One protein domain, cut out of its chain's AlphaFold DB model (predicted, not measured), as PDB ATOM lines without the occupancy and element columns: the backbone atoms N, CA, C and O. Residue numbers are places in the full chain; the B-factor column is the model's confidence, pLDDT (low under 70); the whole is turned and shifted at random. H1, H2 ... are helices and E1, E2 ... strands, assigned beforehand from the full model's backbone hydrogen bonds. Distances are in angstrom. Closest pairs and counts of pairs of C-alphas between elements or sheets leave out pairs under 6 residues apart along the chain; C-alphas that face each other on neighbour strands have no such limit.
ATOM      1  N   LEU A  74      22.320  -8.005 179.741       97.12
ATOM      2  CA  LEU A  74      20.978  -7.560 179.366       97.12
ATOM      3  C   LEU A  74      20.969  -7.183 177.884       97.12
ATOM      4  O   LEU A  74      21.663  -6.248 177.487       97.12
ATOM      5  N   ILE A  75      20.156  -7.858 177.079       97.50
ATOM      6  CA  ILE A  75      19.961  -7.526 175.667       97.50
ATOM      7  C   ILE A  75      18.832  -6.500 175.543       97.50
ATOM      8  O   ILE A  75      17.725  -6.705 176.038       97.50
ATOM      9  N   ILE A  76      19.107  -5.389 174.868       96.75
ATOM     10  CA  ILE A  76      18.170  -4.304 174.604       96.75
ATOM     11  C   ILE A  76      17.955  -4.203 173.086       96.75
ATOM     12  O   ILE A  76      18.851  -3.732 172.377       96.75
ATOM     13  N   PRO A  77      16.768  -4.589 172.583       95.00
ATOM     14  CA  PRO A  77      16.399  -4.329 171.201       95.00
ATOM     15  C   PRO A  77      16.133  -2.835 170.982       95.00
ATOM     16  O   PRO A  77      15.486  -2.157 171.800       95.00
ATOM     17  N   ILE A  78      16.630  -2.334 169.856       91.94
ATOM     18  CA  ILE A  78      16.319  -1.027 169.284       91.94
ATOM     19  C   ILE A  78      15.564  -1.298 167.980       91.94
ATOM     20  O   ILE A  78      16.174  -1.701 166.997       91.94
ATOM     21  N   GLY A  79      14.244  -1.114 167.987       87.12
ATOM     22  CA  GLY A  79      13.376  -1.526 166.877       87.12
ATOM     23  C   GLY A  79      12.968  -3.001 166.954       87.12
ATOM     24  O   GLY A  79      13.106  -3.639 168.002       87.12
ATOM     25  N   ASP A  80      12.456  -3.534 165.846       88.38
ATOM     26  CA  ASP A  80      11.899  -4.890 165.764       88.38
ATOM     27  C   ASP A  80      12.964  -5.933 165.382       88.38
ATOM     28  O   ASP A  80      13.002  -6.462 164.276       88.38
ATOM     29  N   ASN A  81      13.883  -6.193 166.315       91.38
ATOM     30  CA  ASN A  81      15.037  -7.080 166.106       91.38
ATOM     31  C   ASN A  81      15.000  -8.325 167.008       91.38
ATOM     32  O   ASN A  81      16.038  -8.903 167.347       91.38
ATOM     33  N   MET A  82      13.803  -8.743 167.431       92.44
ATOM     34  CA  MET A  82      13.626  -9.773 168.461       92.44
ATOM     35  C   MET A  82      14.171 -11.146 168.043       92.44
ATOM     36  O   MET A  82      14.725 -11.871 168.872       92.44
ATOM     37  N   GLU A  83      14.084 -11.495 166.756       93.81
ATOM     38  CA  GLU A  83      14.631 -12.757 166.243       93.81
ATOM     39  C   GLU A  83      16.153 -12.835 166.442       93.81
ATOM     40  O   GLU A  83      16.682 -13.851 166.902       93.81
ATOM     41  N   TYR A  84      16.871 -11.749 166.140       95.12
ATOM     42  CA  TYR A  84      18.319 -11.694 166.318       95.12
ATOM     43  C   TYR A  84      18.703 -11.628 167.802       95.12
ATOM     44  O   TYR A  84      19.621 -12.334 168.219       95.12
ATOM     45  N   CYS A  85      17.945 -10.898 168.630       96.31
ATOM     46  CA  CYS A  85      18.090 -10.946 170.090       96.31
ATOM     47  C   CYS A  85      17.986 -12.380 170.631       96.31
ATOM     48  O   CYS A  85      18.812 -12.782 171.448       96.31
ATOM     49  N   GLY A  86      17.022 -13.168 170.144       95.75
ATOM     50  CA  GLY A  86      16.859 -14.574 170.519       95.75
ATOM     51  C   GLY A  86      18.046 -15.451 170.110       95.75
ATOM     52  O   GLY A  86      18.480 -16.298 170.890       95.75
ATOM     53  N   LYS A  87      18.630 -15.221 168.923       95.75
ATOM     54  CA  LYS A  87      19.851 -15.920 168.471       95.75
ATOM     55  C   LYS A  87      21.042 -15.629 169.389       95.75
ATOM     56  O   LYS A  87      21.735 -16.560 169.796       95.75
ATOM     57  N   VAL A  88      21.249 -14.358 169.738       96.50
ATOM     58  CA  VAL A  88      22.325 -13.928 170.645       96.50
ATOM     59  C   VAL A  88      22.111 -14.489 172.054       96.50
ATOM     60  O   VAL A  88      23.044 -15.032 172.637       96.50
ATOM     61  N   MET A  89      20.883 -14.410 172.581       97.38
ATOM     62  CA  MET A  89      20.524 -14.962 173.892       97.38
ATOM     63  C   MET A  89      20.841 -16.453 173.969       97.38
ATOM     64  O   MET A  89      21.587 -16.862 174.853       97.38
ATOM     65  N   LYS A  90      20.363 -17.236 172.996       96.94
ATOM     66  CA  LYS A  90      20.593 -18.682 172.950       96.94
ATOM     67  C   LYS A  90      22.083 -19.030 172.960       96.94
ATOM     68  O   LYS A  90      22.500 -19.903 173.713       96.94
ATOM     69  N   TYR A  91      22.890 -18.339 172.154       96.50
ATOM     70  CA  TYR A  91      24.337 -18.565 172.121       96.50
ATOM     71  C   TYR A  91      24.998 -18.300 173.486       96.50
ATOM     72  O   TYR A  91      25.838 -19.079 173.933       96.50
ATOM     73  N   LEU A  92      24.612 -17.218 174.170       96.75
ATOM     74  CA  LEU A  92      25.166 -16.876 175.482       96.75
ATOM     75  C   LEU A  92      24.700 -17.844 176.584       96.75
ATOM     76  O   LEU A  92      25.490 -18.206 177.456       96.75
ATOM     77  N   GLU A  93      23.452 -18.311 176.528       96.00
ATOM     78  CA  GLU A  93      22.931 -19.340 177.437       96.00
ATOM     79  C   GLU A  93      23.669 -20.676 177.265       96.00
ATOM     80  O   GLU A  93      24.054 -21.295 178.256       96.00
ATOM     81  N   GLU A  94      23.960 -21.089 176.025       97.06
ATOM     82  CA  GLU A  94      24.777 -22.280 175.725       97.06
ATOM     83  C   GLU A  94      26.205 -22.180 176.303       97.06
ATOM     84  O   GLU A  94      26.863 -23.197 176.540       97.06
ATOM     85  N   LYS A  95      26.683 -20.962 176.584       95.88
ATOM     86  CA  LYS A  95      27.962 -20.673 177.255       95.88
ATOM     87  C   LYS A  95      27.846 -20.547 178.780       95.88
ATOM     88  O   LYS A  95      28.850 -20.267 179.434       95.88
ATOM     89  N   ASN A  96      26.670 -20.813 179.354       94.62
ATOM     90  CA  ASN A  96      26.337 -20.660 180.776       94.62
ATOM     91  C   ASN A  96      26.386 -19.214 181.300       94.62
ATOM     92  O   ASN A  96      26.606 -19.003 182.494       94.62
ATOM     93  N   TYR A  97      26.166 -18.215 180.441       96.12
ATOM     94  CA  TYR A  97      25.947 -16.847 180.908       96.12
ATOM     95  C   TYR A  97      24.503 -16.647 181.356       96.12
ATOM     96  O   TYR A  97      23.565 -17.123 180.717       96.12
ATOM     97  N   ALA A  98      24.309 -15.877 182.427       95.12
ATOM     98  CA  ALA A  98      22.980 -15.410 182.791       95.12
ATOM     99  C   ALA A  98      22.603 -14.230 181.890       95.12
ATOM    100  O   ALA A  98      23.210 -13.154 181.965       95.12
ATOM    101  N   VAL A  99      21.594 -14.431 181.047       96.31
ATOM    102  CA  VAL A  99      21.157 -13.454 180.048       96.31
ATOM    103  C   VAL A  99      19.654 -13.242 180.127       96.31
ATOM    104  O   VAL A  99      18.896 -14.159 180.420       96.31
ATOM    105  N   THR A 100      19.217 -12.014 179.861       95.00
ATOM    106  CA  THR A 100      17.801 -11.698 179.659       95.00
ATOM    107  C   THR A 100      17.643 -10.649 178.569       95.00
ATOM    108  O   THR A 100      18.560  -9.868 178.305       95.00
ATOM    109  N   VAL A 101      16.462 -10.602 177.958       96.25
ATOM    110  CA  VAL A 101      16.073  -9.577 176.982       96.25
ATOM    111  C   VAL A 101      15.124  -8.579 177.651       96.25
ATOM    112  O   VAL A 101      14.308  -8.954 178.493       96.25
ATOM    113  N   TYR A 102      15.247  -7.299 177.305       95.19
ATOM    114  CA  TYR A 102      14.293  -6.261 177.691       95.19
ATOM    115  C   TYR A 102      13.125  -6.220 176.701       95.19
ATOM    116  O   TYR A 102      13.348  -5.991 175.513       95.19
ATOM    117  N   PHE A 103      11.895  -6.396 177.189       91.06
ATOM    118  CA  PHE A 103      10.704  -6.511 176.338       91.06
ATOM    119  C   PHE A 103       9.854  -5.238 176.247       91.06
ATOM    120  O   PHE A 103       9.104  -5.098 175.286       91.06
ATOM    121  N   ASP A 104       9.975  -4.303 177.193       90.25
ATOM    122  CA  ASP A 104       9.093  -3.133 177.210       90.25
ATOM    123  C   ASP A 104       9.486  -2.073 176.160       90.25
ATOM    124  O   ASP A 104      10.662  -1.850 175.823       90.25
ATOM    125  N   GLU A 105       8.483  -1.344 175.673       88.38
ATOM    126  CA  GLU A 105       8.678  -0.163 174.837       88.38
ATOM    127  C   GLU A 105       8.963   1.065 175.704       88.38
ATOM    128  O   GLU A 105       8.074   1.776 176.167       88.38
ATOM    129  N   ASP A 106      10.247   1.320 175.934       92.06
ATOM    130  CA  ASP A 106      10.713   2.443 176.737       92.06
ATOM    131  C   ASP A 106      11.860   3.204 176.071       92.06
ATOM    132  O   ASP A 106      12.577   2.699 175.203       92.06
ATOM    133  N   SER A 107      12.094   4.435 176.534       92.94
ATOM    134  CA  SER A 107      13.265   5.201 176.109       92.94
ATOM    135  C   SER A 107      14.560   4.506 176.532       92.94
ATOM    136  O   SER A 107      14.648   3.916 177.613       92.94
ATOM    137  N   LEU A 108      15.615   4.646 175.724       91.31
ATOM    138  CA  LEU A 108      16.919   4.038 176.008       91.31
ATOM    139  C   LEU A 108      17.424   4.383 177.420       91.31
ATOM    140  O   LEU A 108      17.943   3.522 178.121       91.31
ATOM    141  N   LYS A 109      17.195   5.617 177.890       93.06
ATOM    142  CA  LYS A 109      17.546   6.045 179.254       93.06
ATOM    143  C   LYS A 109      16.887   5.175 180.331       93.06
ATOM    144  O   LYS A 109      17.551   4.806 181.298       93.06
ATOM    145  N   LYS A 110      15.600   4.841 180.182       94.56
ATOM    146  CA  LYS A 110      14.896   3.956 181.120       94.56
ATOM    147  C   LYS A 110      15.435   2.529 181.055       94.56
ATOM    148  O   LYS A 110      15.731   1.971 182.108       94.56
ATOM    149  N   LYS A 111      15.662   1.993 179.850       94.50
ATOM    150  CA  LYS A 111      16.239   0.651 179.657       94.50
ATOM    151  C   LYS A 111      17.633   0.528 180.297       94.50
ATOM    152  O   LYS A 111      17.916  -0.427 181.013       94.50
ATOM    153  N   MET A 112      18.481   1.549 180.145       93.69
ATOM    154  CA  MET A 112      19.797   1.603 180.798       93.69
ATOM    155  C   MET A 112      19.695   1.702 182.329       93.69
ATOM    156  O   MET A 112      20.462   1.062 183.047       93.69
ATOM    157  N   ASN A 113      18.739   2.474 182.856       92.75
ATOM    158  CA  ASN A 113      18.488   2.533 184.299       92.75
ATOM    159  C   ASN A 113      17.987   1.195 184.854       92.75
ATOM    160  O   ASN A 113      18.341   0.830 185.973       92.75
ATOM    161  N   TYR A 114      17.178   0.468 184.085       92.44
ATOM    162  CA  TYR A 114      16.747  -0.879 184.431       92.44
ATOM    163  C   TYR A 114      17.939  -1.841 184.515       92.44
ATOM    164  O   TYR A 114      18.081  -2.525 185.525       92.44
ATOM    165  N   ALA A 115      18.859  -1.800 183.544       92.75
ATOM    166  CA  ALA A 115      20.107  -2.569 183.583       92.75
ATOM    167  C   ALA A 115      20.918  -2.317 184.868       92.75
ATOM    168  O   ALA A 115      21.376  -3.258 185.512       92.75
ATOM    169  N   ASN A 116      21.037  -1.045 185.274       90.31
ATOM    170  CA  ASN A 116      21.714  -0.655 186.513       90.31
ATOM    171  C   ASN A 116      21.008  -1.190 187.763       90.31
ATOM    172  O   ASN A 116      21.665  -1.712 188.659       90.31
ATOM    173  N   LYS A 117      19.674  -1.079 187.833       89.00
ATOM    174  CA  LYS A 117      18.881  -1.608 188.959       89.00
ATOM    175  C   LYS A 117      18.994  -3.121 189.075       89.00
ATOM    176  O   LYS A 117      19.082  -3.638 190.182       89.00
ATOM    177  N   LEU A 118      19.006  -3.807 187.936       88.62
ATOM    178  CA  LEU A 118      19.259  -5.236 187.875       88.62
ATOM    179  C   LEU A 118      20.711  -5.590 188.168       88.62
ATOM    180  O   LEU A 118      20.979  -6.768 188.294       88.62
ATOM    181  N   GLY A 119      21.652  -4.647 188.242       88.94
ATOM    182  CA  GLY A 119      23.069  -4.956 188.428       88.94
ATOM    183  C   GLY A 119      23.681  -5.765 187.279       88.94
ATOM    184  O   GLY A 119      24.571  -6.574 187.527       88.94
ATOM    185  N   ALA A 120      23.198  -5.581 186.044       93.88
ATOM    186  CA  ALA A 120      23.742  -6.256 184.868       93.88
ATOM    187  C   ALA A 120      25.215  -5.869 184.652       93.88
ATOM    188  O   ALA A 120      25.545  -4.681 184.649       93.88
ATOM    189  N   LYS A 121      26.104  -6.844 184.421       94.19
ATOM    190  CA  LYS A 121      27.529  -6.563 184.153       94.19
ATOM    191  C   LYS A 121      27.731  -5.893 182.796       94.19
ATOM    192  O   LYS A 121      28.548  -4.978 182.668       94.19
ATOM    193  N   ASN A 122      26.974  -6.336 181.796       96.06
ATOM    194  CA  ASN A 122      27.035  -5.830 180.435       96.06
ATOM    195  C   ASN A 122      25.630  -5.612 179.865       96.06
ATOM    196  O   ASN A 122      24.671  -6.299 180.218       96.06
ATOM    197  N   VAL A 123      25.527  -4.665 178.941       97.19
ATOM    198  CA  VAL A 123      24.334  -4.419 178.131       97.19
ATOM    199  C   VAL A 123      24.687  -4.645 176.672       97.19
ATOM    200  O   VAL A 123      25.683  -4.107 176.198       97.19
ATOM    201  N   ILE A 124      23.866  -5.406 175.957       97.38
ATOM    202  CA  ILE A 124      23.985  -5.615 174.516       97.38
ATOM    203  C   ILE A 124      22.901  -4.792 173.825       97.38
ATOM    204  O   ILE A 124      21.722  -4.984 174.095       97.38
ATOM    205  N   LEU A 125      23.290  -3.875 172.946       95.75
ATOM    206  CA  LEU A 125      22.376  -3.107 172.105       95.75
ATOM    207  C   LEU A 125      22.313  -3.759 170.725       95.75
ATOM    208  O   LEU A 125      23.354  -4.059 170.138       95.75
ATOM    209  N   ILE A 126      21.094  -3.981 170.236       96.00
ATOM    210  CA  ILE A 126      20.836  -4.597 168.932       96.00
ATOM    211  C   ILE A 126      19.854  -3.710 168.166       96.00
ATOM    212  O   ILE A 126      18.653  -3.724 168.446       96.00
ATOM    213  N   GLY A 127      20.381  -2.913 167.238       94.38
ATOM    214  CA  GLY A 127      19.620  -2.188 166.229       94.38
ATOM    215  C   GLY A 127      19.712  -2.852 164.856       94.38
ATOM    216  O   GLY A 127      20.264  -3.940 164.704       94.38
ATOM    217  N   GLU A 128      19.172  -2.176 163.844       93.31
ATOM    218  CA  GLU A 128      19.176  -2.663 162.458       93.31
ATOM    219  C   GLU A 128      20.601  -2.836 161.903       93.31
ATOM    220  O   GLU A 128      20.885  -3.819 161.223       93.31
ATOM    221  N   GLU A 129      21.518  -1.922 162.237       92.06
ATOM    222  CA  GLU A 129      22.928  -1.981 161.820       92.06
ATOM    223  C   GLU A 129      23.625  -3.231 162.375       92.06
ATOM    224  O   GLU A 129      24.274  -3.966 161.631       92.06
ATOM    225  N   GLU A 130      23.433  -3.535 163.662       92.81
ATOM    226  CA  GLU A 130      24.003  -4.728 164.288       92.81
ATOM    227  C   GLU A 130      23.488  -6.029 163.657       92.81
ATOM    228  O   GLU A 130      24.260  -6.975 163.469       92.81
ATOM    229  N   VAL A 131      22.204  -6.069 163.283       92.06
ATOM    230  CA  VAL A 131      21.610  -7.215 162.580       92.06
ATOM    231  C   VAL A 131      22.220  -7.378 161.187       92.06
ATOM    232  O   VAL A 131      22.596  -8.491 160.813       92.06
ATOM    233  N   LEU A 132      22.360  -6.287 160.429       91.56
ATOM    234  CA  LEU A 132      22.934  -6.306 159.079       91.56
ATOM    235  C   LEU A 132      24.404  -6.739 159.079       91.56
ATOM    236  O   LEU A 132      24.825  -7.509 158.216       91.56
ATOM    237  N   GLU A 133      25.182  -6.279 160.057       92.00
ATOM    238  CA  GLU A 133      26.607  -6.599 160.160       92.00
ATOM    239  C   GLU A 133      26.904  -7.941 160.849       92.00
ATOM    240  O   GLU A 133      28.070  -8.334 160.920       92.00
ATOM    241  N   ASN A 134      25.888  -8.654 161.353       89.56
ATOM    242  CA  ASN A 134      26.049  -9.809 162.249       89.56
ATOM    243  C   ASN A 134      26.972  -9.507 163.444       89.56
ATOM    244  O   ASN A 134      27.814 -10.316 163.841       89.56
ATOM    245  N   LYS A 135      26.818  -8.318 164.027       93.56
ATOM    246  CA  LYS A 135      27.561  -7.882 165.211       93.56
ATOM    247  C   LYS A 135      26.614  -7.567 166.351       93.56
ATOM    248  O   LYS A 135      25.396  -7.647 166.222       93.56
ATOM    249  N   VAL A 136      27.191  -7.250 167.497       94.69
ATOM    250  CA  VAL A 136      26.495  -6.723 168.658       94.69
ATOM    251  C   VAL A 136      27.322  -5.623 169.297       94.69
ATOM    252  O   VAL A 136      28.552  -5.701 169.363       94.69
ATOM    253  N   LYS A 137      26.640  -4.602 169.814       96.12
ATOM    254  CA  LYS A 137      27.285  -3.527 170.558       96.12
ATOM    255  C   LYS A 137      27.169  -3.795 172.048       96.12
ATOM    256  O   LYS A 137      26.090  -3.687 172.625       96.12
ATOM    257  N   VAL A 138      28.287  -4.127 172.681       96.56
ATOM    258  CA  VAL A 138      28.340  -4.433 174.111       96.56
ATOM    259  C   VAL A 138      28.871  -3.233 174.876       96.56
ATOM    260  O   VAL A 138      29.953  -2.718 174.589       96.56
ATOM    261  N   LYS A 139      28.110  -2.800 175.876       96.12
ATOM    262  CA  LYS A 139      28.501  -1.789 176.849       96.12
ATOM    263  C   LYS A 139      28.772  -2.449 178.190       96.12
ATOM    264  O   LYS A 139      27.878  -3.048 178.785       96.12
ATOM    265  N   ASN A 140      29.989  -2.291 178.693       94.56
ATOM    266  CA  ASN A 140      30.329  -2.736 180.032       94.56
ATOM    267  C   ASN A 140      29.803  -1.722 181.058       94.56
ATOM    268  O   ASN A 140      30.143  -0.539 181.012       94.56
ATOM    269  N   MET A 141      28.976  -2.182 181.993       91.50
ATOM    270  CA  MET A 141      28.280  -1.302 182.938       91.50
ATOM    271  C   MET A 141      29.168  -0.848 184.103       91.50
ATOM    272  O   MET A 141      28.817   0.100 184.797       91.50
ATOM    273  N   ILE A 142      30.332  -1.484 184.289       87.12
ATOM    274  CA  ILE A 142      31.298  -1.160 185.349       87.12
ATOM    275  C   ILE A 142      32.306  -0.112 184.859       87.12
ATOM    276  O   ILE A 142      32.507   0.912 185.501       87.12
ATOM    277  N   SER A 143      32.938  -0.359 183.709       91.75
ATOM    278  CA  SER A 143      33.968   0.515 183.124       91.75
ATOM    279  C   SER A 143      33.407   1.600 182.205       91.75
ATOM    280  O   SER A 143      34.107   2.558 181.891       91.75
ATOM    281  N   GLY A 144      32.171   1.448 181.720       91.00
ATOM    282  CA  GLY A 144      31.567   2.342 180.728       91.00
ATOM    283  C   GLY A 144      32.107   2.175 179.302       91.00
ATOM    284  O   GLY A 144      31.656   2.889 178.403       91.00
ATOM    285  N   SER A 145      33.042   1.244 179.080       93.00
ATOM    286  CA  SER A 145      33.600   0.947 177.759       93.00
ATOM    287  C   SER A 145      32.552   0.334 176.825       93.00
ATOM    288  O   SER A 145      31.604  -0.320 177.265       93.00
ATOM    289  N   ASN A 146      32.720   0.569 175.521       94.88
ATOM    290  CA  ASN A 146      31.867   0.008 174.479       94.88
ATOM    291  C   ASN A 146      32.733  -0.758 173.483       94.88
ATOM    292  O   ASN A 146      33.814  -0.294 173.121       94.88
ATOM    293  N   MET A 147      32.233  -1.891 173.015       93.94
ATOM    294  CA  MET A 147      32.851  -2.700 171.972       93.94
ATOM    295  C   MET A 147      31.793  -3.150 170.969       93.94
ATOM    296  O   MET A 147      30.628  -3.323 171.326       93.94
ATOM    297  N   SER A 148      32.205  -3.310 169.716       94.06
ATOM    298  CA  SER A 148      31.388  -3.896 168.657       94.06
ATOM    299  C   SER A 148      32.130  -5.109 168.113       94.06
ATOM    300  O   SER A 148      33.274  -4.979 167.674       94.06
ATOM    301  N   LEU A 149      31.514  -6.282 168.220       93.94
ATOM    302  CA  LEU A 149      32.084  -7.565 167.812       93.94
ATOM    303  C   LEU A 149      30.981  -8.519 167.351       93.94
ATOM    304  O   LEU A 149      29.804  -8.288 167.613       93.94
ATOM    305  N   ASP A 150      31.367  -9.599 166.677       92.94
ATOM    306  CA  ASP A 150      30.471 -10.736 166.448       92.94
ATOM    307  C   ASP A 150      30.098 -11.346 167.808       92.94
ATOM    308  O   ASP A 150      30.972 -11.573 168.645       92.94
ATOM    309  N   TYR A 151      28.814 -11.631 168.041       87.56
ATOM    310  CA  TYR A 151      28.363 -12.216 169.305       87.56
ATOM    311  C   TYR A 151      29.009 -13.577 169.598       87.56
ATOM    312  O   TYR A 151      29.079 -13.968 170.755       87.56
ATOM    313  N   LYS A 152      29.533 -14.279 168.587       90.31
ATOM    314  CA  LYS A 152      30.288 -15.531 168.753       90.31
ATOM    315  C   LYS A 152      31.672 -15.349 169.376       90.31
ATOM    316  O   LYS A 152      32.331 -16.333 169.701       90.31
ATOM    317  N   GLN A 153      32.144 -14.111 169.488       87.44
ATOM    318  CA  GLN A 153      33.395 -13.770 170.166       87.44
ATOM    319  C   GLN A 153      33.170 -13.372 171.633       87.44
ATOM    320  O   GLN A 153      34.149 -13.130 172.340       87.44
ATOM    321  N   LEU A 154      31.906 -13.307 172.075       83.81
ATOM    322  CA  LEU A 154      31.529 -13.251 173.490       83.81
ATOM    323  C   LEU A 154      31.664 -14.640 174.127       83.81
ATOM    324  O   LEU A 154      32.093 -14.670 175.299       83.81
TER     325      LEU A 154
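What this domain is: This is residues 74 to 154 of the 154 residues of the protein "Histidine--tRNA ligase" of Clostridium sp. BL8 (UniProt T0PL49). A strongly twisted sheet of five strands makes the middle of three layers, with H1 covering one face and H2 the opposite face, both along the strands. The short helix H3 sits at the end of the sheet where E3 passes on to E4. The printed part has 81 residues, with three named helices and five named strands in the order E1 H1 E2 H2 E3 H3 E4 E5. The sheet's order is E2 E1 E3 E4 E5, mixed, and the class is mixed, helices and strands. The whole is compact, with a radius of gyration of the C-alphas of 11.6 A, and spans 27 by 25 by 21 A.

How they stand to each other: E1, residues 74 to 77, is parallel to its neighbour E3, residues 122 to 126, with N 76 and O 124 2.8 A apart. H1, residues 82 to 94, has a height over the sheet of 8.3 A; its closest C-alphas to E1 are Cys 85 and Ile 75, 6.8 A. E1, H1 and E2, residues 99 to 101, form a strand-helix-strand unit, two parallel neighbour strands with a helix between, its crossover right-handed; N 75 and O 100 are 2.8 A apart. H2, residues 108 to 117, has a height of 9.7 A; its closest C-alphas to E1 are Ala 115 and Leu 74, 6.6 A. E2, H2 and E3 form a split unit, E1 between its strands, also right-handed. H3, residues 128 to 133, is close but not clearly touching H1, the closest C-alphas being Val 131 and Tyr 84, 6.7 A. E4, residues 136 to 140, is antiparallel to E3, with N 125 and O 137 2.8 A apart, and forms a hairpin with E5, residues 146 to 149, with N 138 and O 147 2.8 A apart. In H1, H2 and H3 every O i to N i+4 pair is within hydrogen-bond range.

Where its parts are: E1 begins at C-alpha 74 (20.978, -7.560, 179.366). H1 is 18.3 A long, H2 14.3 A, E3 13.1 A and E4 12.6 A. E5 ends at C-alpha 149 (32.084, -7.565, 167.812).

The domain as a whole: The C-alphas farthest apart are those of Lys 117 and Leu 132, 30.5 A. The printed part has no cut and no long link, and no printed residue is under 70 in pLDDT.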